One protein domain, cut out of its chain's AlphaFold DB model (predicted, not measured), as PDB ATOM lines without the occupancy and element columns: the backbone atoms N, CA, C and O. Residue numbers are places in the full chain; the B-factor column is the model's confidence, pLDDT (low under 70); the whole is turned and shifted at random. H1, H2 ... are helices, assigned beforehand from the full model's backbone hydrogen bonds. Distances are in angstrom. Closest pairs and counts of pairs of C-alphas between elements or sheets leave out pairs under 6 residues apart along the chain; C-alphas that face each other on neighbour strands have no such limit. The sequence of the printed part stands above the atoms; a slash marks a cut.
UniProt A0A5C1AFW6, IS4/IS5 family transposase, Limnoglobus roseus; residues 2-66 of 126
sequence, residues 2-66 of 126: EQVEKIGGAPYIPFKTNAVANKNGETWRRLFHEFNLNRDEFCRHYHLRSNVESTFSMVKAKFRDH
ATOM      1  N   GLU A   2     292.617 269.109 294.823       68.06
ATOM      2  CA  GLU A   2     291.331 268.402 294.946       68.06
ATOM      3  C   GLU A   2     290.141 269.159 294.330       68.06
ATOM      4  O   GLU A   2     289.247 268.547 293.768       68.06
ATOM      5  N   GLN A   3     290.124 270.495 294.383       73.94
ATOM      6  CA  GLN A   3     289.081 271.297 293.725       73.94
ATOM      7  C   GLN A   3     289.129 271.197 292.192       73.94
ATOM      8  O   GLN A   3     288.083 271.238 291.558       73.94
ATOM      9  N   VAL A   4     290.325 271.055 291.610       73.94
ATOM     10  CA  VAL A   4     290.529 270.912 290.158       73.94
ATOM     11  C   VAL A   4     290.129 269.505 289.713       73.94
ATOM     12  O   VAL A   4     289.451 269.350 288.707       73.94
ATOM     13  N   GLU A   5     290.451 268.487 290.511       76.94
ATOM     14  CA  GLU A   5     290.008 267.112 290.249       76.94
ATOM     15  C   GLU A   5     288.488 266.955 290.389       76.94
ATOM     16  O   GLU A   5     287.869 266.272 289.579       76.94
ATOM     17  N   LYS A   6     287.859 267.638 291.358       80.62
ATOM     18  CA  LYS A   6     286.394 267.633 291.545       80.62
ATOM     19  C   LYS A   6     285.622 268.175 290.341       80.62
ATOM     20  O   LYS A   6     284.474 267.791 290.151       80.62
ATOM     21  N   ILE A   7     286.239 269.042 289.536       85.44
ATOM     22  CA  ILE A   7     285.662 269.560 288.286       85.44
ATOM     23  C   ILE A   7     286.144 268.785 287.044       85.44
ATOM     24  O   ILE A   7     285.904 269.223 285.923       85.44
ATOM     25  N   GLY A   8     286.828 267.648 287.227       82.50
ATOM     26  CA  GLY A   8     287.331 266.792 286.144       82.50
ATOM     27  C   GLY A   8     288.632 267.269 285.490       82.50
ATOM     28  O   GLY A   8     289.038 266.725 284.467       82.50
ATOM     29  N   GLY A   9     289.299 268.279 286.052       80.69
ATOM     30  CA  GLY A   9     290.570 268.785 285.546       80.69
ATOM     31  C   GLY A   9     291.769 267.981 286.055       80.69
ATOM     32  O   GLY A   9     291.845 267.627 287.231       80.69
ATOM     33  N   ALA A  10     292.757 267.767 285.184       79.06
ATOM     34  CA  ALA A  10     294.063 267.219 285.544       79.06
ATOM     35  C   ALA A  10     295.122 268.341 285.518       79.06
ATOM     36  O   ALA A  10     295.365 268.924 284.459       79.06
ATOM     37  N   PRO A  11     295.756 268.692 286.654       79.69
ATOM     38  CA  PRO A  11     296.787 269.725 286.676       79.69
ATOM     39  C   PRO A  11     298.038 269.280 285.913       79.69
ATOM     40  O   PRO A  11     298.595 268.224 286.204       79.69
ATOM     41  N   TYR A  12     298.533 270.121 285.005       83.12
ATOM     42  CA  TYR A  12     299.765 269.869 284.255       83.12
ATOM     43  C   TYR A  12     300.895 270.768 284.770       83.12
ATOM     44  O   TYR A  12     301.125 271.873 284.272       83.12
ATOM     45  N   ILE A  13     301.545 270.333 285.853       85.31
ATOM     46  CA  ILE A  13     302.467 271.163 286.642       85.31
ATOM     47  C   ILE A  13     303.909 270.656 286.488       85.31
ATOM     48  O   ILE A  13     304.180 269.517 286.862       85.31
ATOM     49  N   PRO A  14     304.853 271.482 285.997       87.38
ATOM     50  CA  PRO A  14     306.265 271.134 286.021       87.38
ATOM     51  C   PRO A  14     306.809 271.243 287.448       87.38
ATOM     52  O   PRO A  14     306.537 272.212 288.165       87.38
ATOM     53  N   PHE A  15     307.629 270.278 287.854       87.69
ATOM     54  CA  PHE A  15     308.273 270.294 289.165       87.69
ATOM     55  C   PHE A  15     309.713 270.808 289.072       87.69
ATOM     56  O   PHE A  15     310.441 270.523 288.120       87.69
ATOM     57  N   LYS A  16     310.140 271.571 290.088       83.62
ATOM     58  CA  LYS A  16     311.541 272.003 290.225       83.62
ATOM     59  C   LYS A  16     312.451 270.788 290.422       83.62
ATOM     60  O   LYS A  16     312.032 269.789 290.993       83.62
ATOM     61  N   THR A  17     313.721 270.900 290.042       83.25
ATOM     62  CA  THR A  17     314.702 269.807 290.184       83.25
ATOM     63  C   THR A  17     314.895 269.353 291.633       83.25
ATOM     64  O   THR A  17     315.125 268.180 291.885       83.25
ATOM     65  N   ASN A  18     314.764 270.268 292.596       83.69
ATOM     66  CA  ASN A  18     314.840 269.971 294.027       83.69
ATOM     67  C   ASN A  18     313.469 269.668 294.657       83.69
ATOM     68  O   ASN A  18     313.350 269.641 295.883       83.69
ATOM     69  N   ALA A  19     312.419 269.503 293.848       83.56
ATOM     70  CA  ALA A  19     311.123 269.103 294.360       83.56
ATOM     71  C   ALA A  19     311.213 267.668 294.880       83.56
ATOM     72  O   ALA A  19     311.690 266.762 294.202       83.56
ATOM     73  N   VAL A  20     310.727 267.475 296.097       80.00
ATOM     74  CA  VAL A  20     310.587 266.161 296.714       80.00
ATOM     75  C   VAL A  20     309.130 265.722 296.643       80.00
ATOM     76  O   VAL A  20     308.216 266.553 296.708       80.00
ATOM     77  N   ALA A  21     308.913 264.410 296.564       73.19
ATOM     78  CA  ALA A  21     307.605 263.773 296.693       73.19
ATOM     79  C   ALA A  21     307.073 263.915 298.139       73.19
ATOM     80  O   ALA A  21     306.954 262.945 298.882       73.19
ATOM     81  N   ASN A  22     306.832 265.146 298.593       69.44
ATOM     82  CA  ASN A  22     306.423 265.434 299.965       69.44
ATOM     83  C   ASN A  22     304.912 265.219 300.172       69.44
ATOM     84  O   ASN A  22     304.143 265.090 299.219       69.44
ATOM     85  N   LYS A  23     304.497 265.204 301.444       58.22
ATOM     86  CA  LYS A  23     303.177 264.895 302.025       58.22
ATOM     87  C   LYS A  23     302.016 265.829 301.616       58.22
ATOM     88  O   LYS A  23     301.025 265.893 302.335       58.22
ATOM     89  N   ASN A  24     302.075 266.504 300.470       65.94
ATOM     90  CA  ASN A  24     301.031 267.419 299.976       65.94
ATOM     91  C   ASN A  24     299.798 266.682 299.395       65.94
ATOM     92  O   ASN A  24     299.156 267.168 298.465       65.94
ATOM     93  N   GLY A  25     299.482 265.497 299.927       76.12
ATOM     94  CA  GLY A  25     298.397 264.636 299.462       76.12
ATOM     95  C   GLY A  25     298.801 263.635 298.376       76.12
ATOM     96  O   GLY A  25     299.886 263.689 297.793       76.12
ATOM     97  N   GLU A  26     297.908 262.680 298.127       81.06
ATOM     98  CA  GLU A  26     298.093 261.599 297.153       81.06
ATOM     99  C   GLU A  26     298.202 262.125 295.716       81.06
ATOM    100  O   GLU A  26     299.129 261.754 294.996       81.06
ATOM    101  N   THR A  27     297.349 263.082 295.341       80.00
ATOM    102  CA  THR A  27     297.364 263.741 294.026       80.00
ATOM    103  C   THR A  27     298.712 264.391 293.712       80.00
ATOM    104  O   THR A  27     299.222 264.250 292.605       80.00
ATOM    105  N   TRP A  28     299.333 265.074 294.681       82.88
ATOM    106  CA  TRP A  28     300.648 265.697 294.485       82.88
ATOM    107  C   TRP A  28     301.733 264.663 294.218       82.88
ATOM    108  O   TRP A  28     302.559 264.843 293.326       82.88
ATOM    109  N   ARG A  29     301.705 263.557 294.965       85.56
ATOM    110  CA  ARG A  29     302.655 262.460 294.795       85.56
ATOM    111  C   ARG A  29     302.487 261.799 293.428       85.56
ATOM    112  O   ARG A  29     303.482 261.585 292.744       85.56
ATOM    113  N   ARG A  30     301.242 261.559 293.005       85.12
ATOM    114  CA  ARG A  30     300.923 261.023 291.675       85.12
ATOM    115  C   ARG A  30     301.450 261.931 290.568       85.12
ATOM    116  O   ARG A  30     302.198 261.459 289.728       85.12
ATOM    117  N   LEU A  31     301.137 263.229 290.605       86.88
ATOM    118  CA  LEU A  31     301.606 264.198 289.606       86.88
ATOM    119  C   LEU A  31     303.134 264.328 289.581       86.88
ATOM    120  O   LEU A  31     303.719 264.452 288.511       86.88
ATOM    121  N   PHE A  32     303.785 264.279 290.745       88.12
ATOM    122  CA  PHE A  32     305.242 264.303 290.831       88.12
ATOM    123  C   PHE A  32     305.867 263.078 290.158       88.12
ATOM    124  O   PHE A  32     306.825 263.221 289.400       88.12
ATOM    125  N   HIS A  33     305.342 261.878 290.417       87.56
ATOM    126  CA  HIS A  33     305.838 260.664 289.769       87.56
ATOM    127  C   HIS A  33     305.525 260.650 288.273       87.56
ATOM    128  O   HIS A  33     306.428 260.369 287.496       87.56
ATOM    129  N   GLU A  34     304.315 261.043 287.872       85.94
ATOM    130  CA  GLU A  34     303.913 261.187 286.468       85.94
ATOM    131  C   GLU A  34     304.878 262.107 285.705       85.94
ATOM    132  O   GLU A  34     305.430 261.727 284.676       85.94
ATOM    133  N   PHE A  35     305.170 263.289 286.260       86.94
ATOM    134  CA  PHE A  35     306.112 264.242 285.672       86.94
ATOM    135  C   PHE A  35     307.535 263.687 285.554       86.94
ATOM    136  O   PHE A  35     308.213 263.962 284.571       86.94
ATOM    137  N   ASN A  36     308.026 262.950 286.556       87.25
ATOM    138  CA  ASN A  36     309.398 262.437 286.529       87.25
ATOM    139  C   ASN A  36     309.550 261.190 285.647       87.25
ATOM    140  O   ASN A  36     310.601 261.031 285.033       87.25
ATOM    141  N   LEU A  37     308.533 260.326 285.581       90.25
ATOM    142  CA  LEU A  37     308.545 259.117 284.753       90.25
ATOM    143  C   LEU A  37     308.340 259.445 283.269       90.25
ATOM    144  O   LEU A  37     309.034 258.882 282.431       90.25
ATOM    145  N   ASN A  38     307.461 260.402 282.954       87.94
ATOM    146  CA  ASN A  38     307.103 260.787 281.583       87.94
ATOM    147  C   ASN A  38     307.657 262.173 281.210       87.94
ATOM    148  O   ASN A  38     307.021 262.950 280.495       87.94
ATOM    149  N   ARG A  39     308.842 262.516 281.727       86.44
ATOM    150  CA  ARG A  39     309.380 263.885 281.699       86.44
ATOM    151  C   ARG A  39     309.547 264.462 280.300       86.44
ATOM    152  O   ARG A  39     309.208 265.624 280.089       86.44
ATOM    153  N   ASP A  40     310.045 263.675 279.353       88.50
ATOM    154  CA  ASP A  40     310.312 264.156 277.994       88.50
ATOM    155  C   ASP A  40     309.017 264.494 277.253       88.50
ATOM    156  O   ASP A  40     308.880 265.579 276.681       88.50
ATOM    157  N   GLU A  41     308.028 263.601 277.325       88.44
ATOM    158  CA  GLU A  41     306.697 263.854 276.776       88.44
ATOM    159  C   GLU A  41     306.037 265.044 277.475       88.44
ATOM    160  O   GLU A  41     305.465 265.916 276.809       88.44
ATOM    161  N   PHE A  42     306.202 265.128 278.799       89.00
ATOM    162  CA  PHE A  42     305.679 266.230 279.582       89.00
ATOM    163  C   PHE A  42     306.234 267.572 279.121       89.00
ATOM    164  O   PHE A  42     305.486 268.507 278.832       89.00
ATOM    165  N   CYS A  43     307.558 267.674 279.035       87.19
ATOM    166  CA  CYS A  43     308.237 268.882 278.600       87.19
ATOM    167  C   CYS A  43     307.835 269.249 277.171       87.19
ATOM    168  O   CYS A  43     307.497 270.406 276.930       87.19
ATOM    169  N   ARG A  44     307.779 268.282 276.245       88.31
ATOM    170  CA  ARG A  44     307.356 268.522 274.856       88.31
ATOM    171  C   ARG A  44     305.969 269.160 274.783       88.31
ATOM    172  O   ARG A  44     305.789 270.135 274.058       88.31
ATOM    173  N   HIS A  45     305.003 268.645 275.541       87.38
ATOM    174  CA  HIS A  45     303.669 269.238 275.597       87.38
ATOM    175  C   HIS A  45     303.684 270.603 276.303       87.38
ATOM    176  O   HIS A  45     303.122 271.570 275.793       87.38
ATOM    177  N   TYR A  46     304.376 270.718 277.441       88.00
ATOM    178  CA  TYR A  46     304.452 271.956 278.222       88.00
ATOM    179  C   TYR A  46     305.082 273.116 277.435       88.00
ATOM    180  O   TYR A  46     304.658 274.267 277.572       88.00
ATOM    181  N   HIS A  47     306.051 272.829 276.560       86.81
ATOM    182  CA  HIS A  47     306.687 273.824 275.698       86.81
ATOM    183  C   HIS A  47     305.709 274.509 274.736       86.81
ATOM    184  O   HIS A  47     305.921 275.678 274.413       86.81
ATOM    185  N   LEU A  48     304.596 273.870 274.358       88.50
ATOM    186  CA  LEU A  48     303.567 274.488 273.512       88.50
ATOM    187  C   LEU A  48     302.942 275.738 274.157       88.50
ATOM    188  O   LEU A  48     302.443 276.611 273.447       88.50
ATOM    189  N   ARG A  49     303.027 275.888 275.488       89.75
ATOM    190  CA  ARG A  49     302.591 277.103 276.194       89.75
ATOM    191  C   ARG A  49     303.359 278.344 275.736       89.75
ATOM    192  O   ARG A  49     302.771 279.417 275.630       89.75
ATOM    193  N   SER A  50     304.649 278.190 275.434       92.06
ATOM    194  CA  SER A  50     305.498 279.297 274.980       92.06
ATOM    195  C   SER A  50     305.061 279.858 273.623       92.06
ATOM    196  O   SER A  50     305.213 281.056 273.385       92.06
ATOM    197  N   ASN A  51     304.425 279.039 272.773       91.56
ATOM    198  CA  ASN A  51     303.859 279.496 271.503       91.56
ATOM    199  C   ASN A  51     302.739 280.505 271.754       91.56
ATOM    200  O   ASN A  51     302.742 281.583 271.172       91.56
ATOM    201  N   VAL A  52     301.822 280.196 272.674       91.50
ATOM    202  CA  VAL A  52     300.710 281.093 273.026       91.50
ATOM    203  C   VAL A  52     301.232 282.412 273.595       91.50
ATOM    204  O   VAL A  52     300.777 283.483 273.194       91.50
ATOM    205  N   GLU A  53     302.217 282.360 274.493       93.56
ATOM    206  CA  GLU A  53     302.831 283.568 275.062       93.56
ATOM    207  C   GLU A  53     303.515 284.429 274.001       93.56
ATOM    208  O   GLU A  53     303.338 285.650 273.984       93.56
ATOM    209  N   SER A  54     304.242 283.787 273.086       94.25
ATOM    210  CA  SER A  54     304.894 284.458 271.964       94.25
ATOM    211  C   SER A  54     303.860 285.109 271.047       94.25
ATOM    212  O   SER A  54     303.995 286.288 270.730       94.25
ATOM    213  N   THR A  55     302.771 284.413 270.713       94.38
ATOM    214  CA  THR A  55     301.663 284.968 269.921       94.38
ATOM    215  C   THR A  55     301.050 286.198 270.582       94.38
ATOM    216  O   THR A  55     300.943 287.247 269.948       94.38
ATOM    217  N   PHE A  56     300.716 286.139 271.875       94.88
ATOM    218  CA  PHE A  56     300.191 287.311 272.583       94.88
ATOM    219  C   PHE A  56     301.198 288.466 272.644       94.88
ATOM    220  O   PHE A  56     300.796 289.629 272.551       94.88
ATOM    221  N   SER A  57     302.493 288.170 272.777       96.31
ATOM    222  CA  SER A  57     303.555 289.176 272.703       96.31
ATOM    223  C   SER A  57     303.589 289.851 271.329       96.31
ATOM    224  O   SER A  57     303.550 291.079 271.253       96.31
ATOM    225  N   MET A  58     303.548 289.080 270.238       96.31
ATOM    226  CA  MET A  58     303.532 289.606 268.869       96.31
ATOM    227  C   MET A  58     302.289 290.460 268.586       96.31
ATOM    228  O   MET A  58     302.407 291.551 268.022       96.31
ATOM    229  N   VAL A  59     301.105 290.014 269.024       97.12
ATOM    230  CA  VAL A  59     299.855 290.784 268.906       97.12
ATOM    231  C   VAL A  59     300.004 292.141 269.594       97.12
ATOM    232  O   VAL A  59     299.722 293.175 268.987       97.12
ATOM    233  N   LYS A  60     300.499 292.168 270.838       95.75
ATOM    234  CA  LYS A  60     300.698 293.413 271.598       95.75
ATOM    235  C   LYS A  60     301.811 294.282 271.006       95.75
ATOM    236  O   LYS A  60     301.686 295.506 270.972       95.75
ATOM    237  N   ALA A  61     302.876 293.686 270.484       96.75
ATOM    238  CA  ALA A  61     303.949 294.417 269.820       96.75
ATOM    239  C   ALA A  61     303.461 295.115 268.539       96.75
ATOM    240  O   ALA A  61     303.875 296.242 268.266       96.75
ATOM    241  N   LYS A  62     302.548 294.491 267.780       95.62
ATOM    242  CA  LYS A  62     302.017 295.045 266.525       95.62
ATOM    243  C   LYS A  62     300.826 295.988 266.727       95.62
ATOM    244  O   LYS A  62     300.828 297.083 266.173       95.62
ATOM    245  N   PHE A  63     299.834 295.585 267.520       95.81
ATOM    246  CA  PHE A  63     298.540 296.275 267.665       95.81
ATOM    247  C   PHE A  63     298.334 296.948 269.024       95.81
ATOM    248  O   PHE A  63     297.280 297.546 269.250       95.81
ATOM    249  N   ARG A  64     299.332 296.870 269.916       94.75
ATOM    250  CA  ARG A  64     299.269 297.340 271.310       94.75
ATOM    251  C   ARG A  64     298.225 296.586 272.141       94.75
ATOM    252  O   ARG A  64     297.395 295.826 271.646       94.75
ATOM    253  N   ASP A  65     298.305 296.784 273.444       94.88
ATOM    254  CA  ASP A  65     297.487 296.131 274.462       94.88
ATOM    255  C   ASP A  65     296.168 296.860 274.768       94.88
ATOM    256  O   ASP A  65     295.257 296.260 275.332       94.88
ATOM    257  N   HIS A  66     296.027 298.124 274.366       95.06
ATOM    258  CA  HIS A  66     294.846 298.930 274.675       95.06
ATOM    259  C   HIS A  66     293.590 298.478 273.918       95.06
ATOM    260  O   HIS A  66     293.635 298.300 272.703       95.06
TER     261      HIS A  66
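What this domain is: This is residues 2 to 66 of the 126 residues of the protein "IS4/IS5 family transposase" of Limnoglobus roseus (UniProt A0A5C1AFW6). Two helices, H2 and the much longer H3, meet near their ends as an L, and a wide loop of residues 7 to 25 runs from the short helix H1 to the beginning of H2. H3 makes the length of the model, and its residues 47 to 55 and 58 to 63 stick out as a bare arm. The printed part has 65 residues with three named helices, in the order H1, H2, H3, and no named strand; the class is all helix. The whole is only just loose, close to extended, with a radius of gyration of the C-alphas of 16.0 A, and elongated, spanning 46 by 27 by 19 A.

Where its parts are: H1 is residues 2 to 6, beginning at C-alpha 2 (291.331, 268.402, 294.946). H2 is residues 26 to 37, 16.4 A from first to last C-alpha, beginning at C-alpha 26 (298.093, 261.599, 297.153). H3 is residues 39 to 63, 36.9 A long in the same measure, ending at C-alpha 63 (298.540, 296.275, 267.665).

How they stand to each other: H1 and H2 are close but not clearly touching; their closest C-alphas, those of Glu 2 and Thr 27, are 7.7 A apart. H2 and H3 are also close but not clearly touching, with the closest C-alphas, those of Phe 35 and Phe 42, 6.4 A apart. Their lines are about perpendicular, at 88 degrees. H1 and H3 are apart. In H1 and H2 every O i to N i+4 pair is within hydrogen-bond range; in H3 16 of 21 are.

The domain as a whole: The C-alphas farthest apart, those of Lys 23 and Phe 63, are 46.8 A apart. The printed part has no cut. The link from H1 to H2 is long, with 19 residues; that from H2 to H3 is tight, with 1 residue. The mean pLDDT of the printed part is 85.8; residue 2 and residues 22 to 24 are under 70.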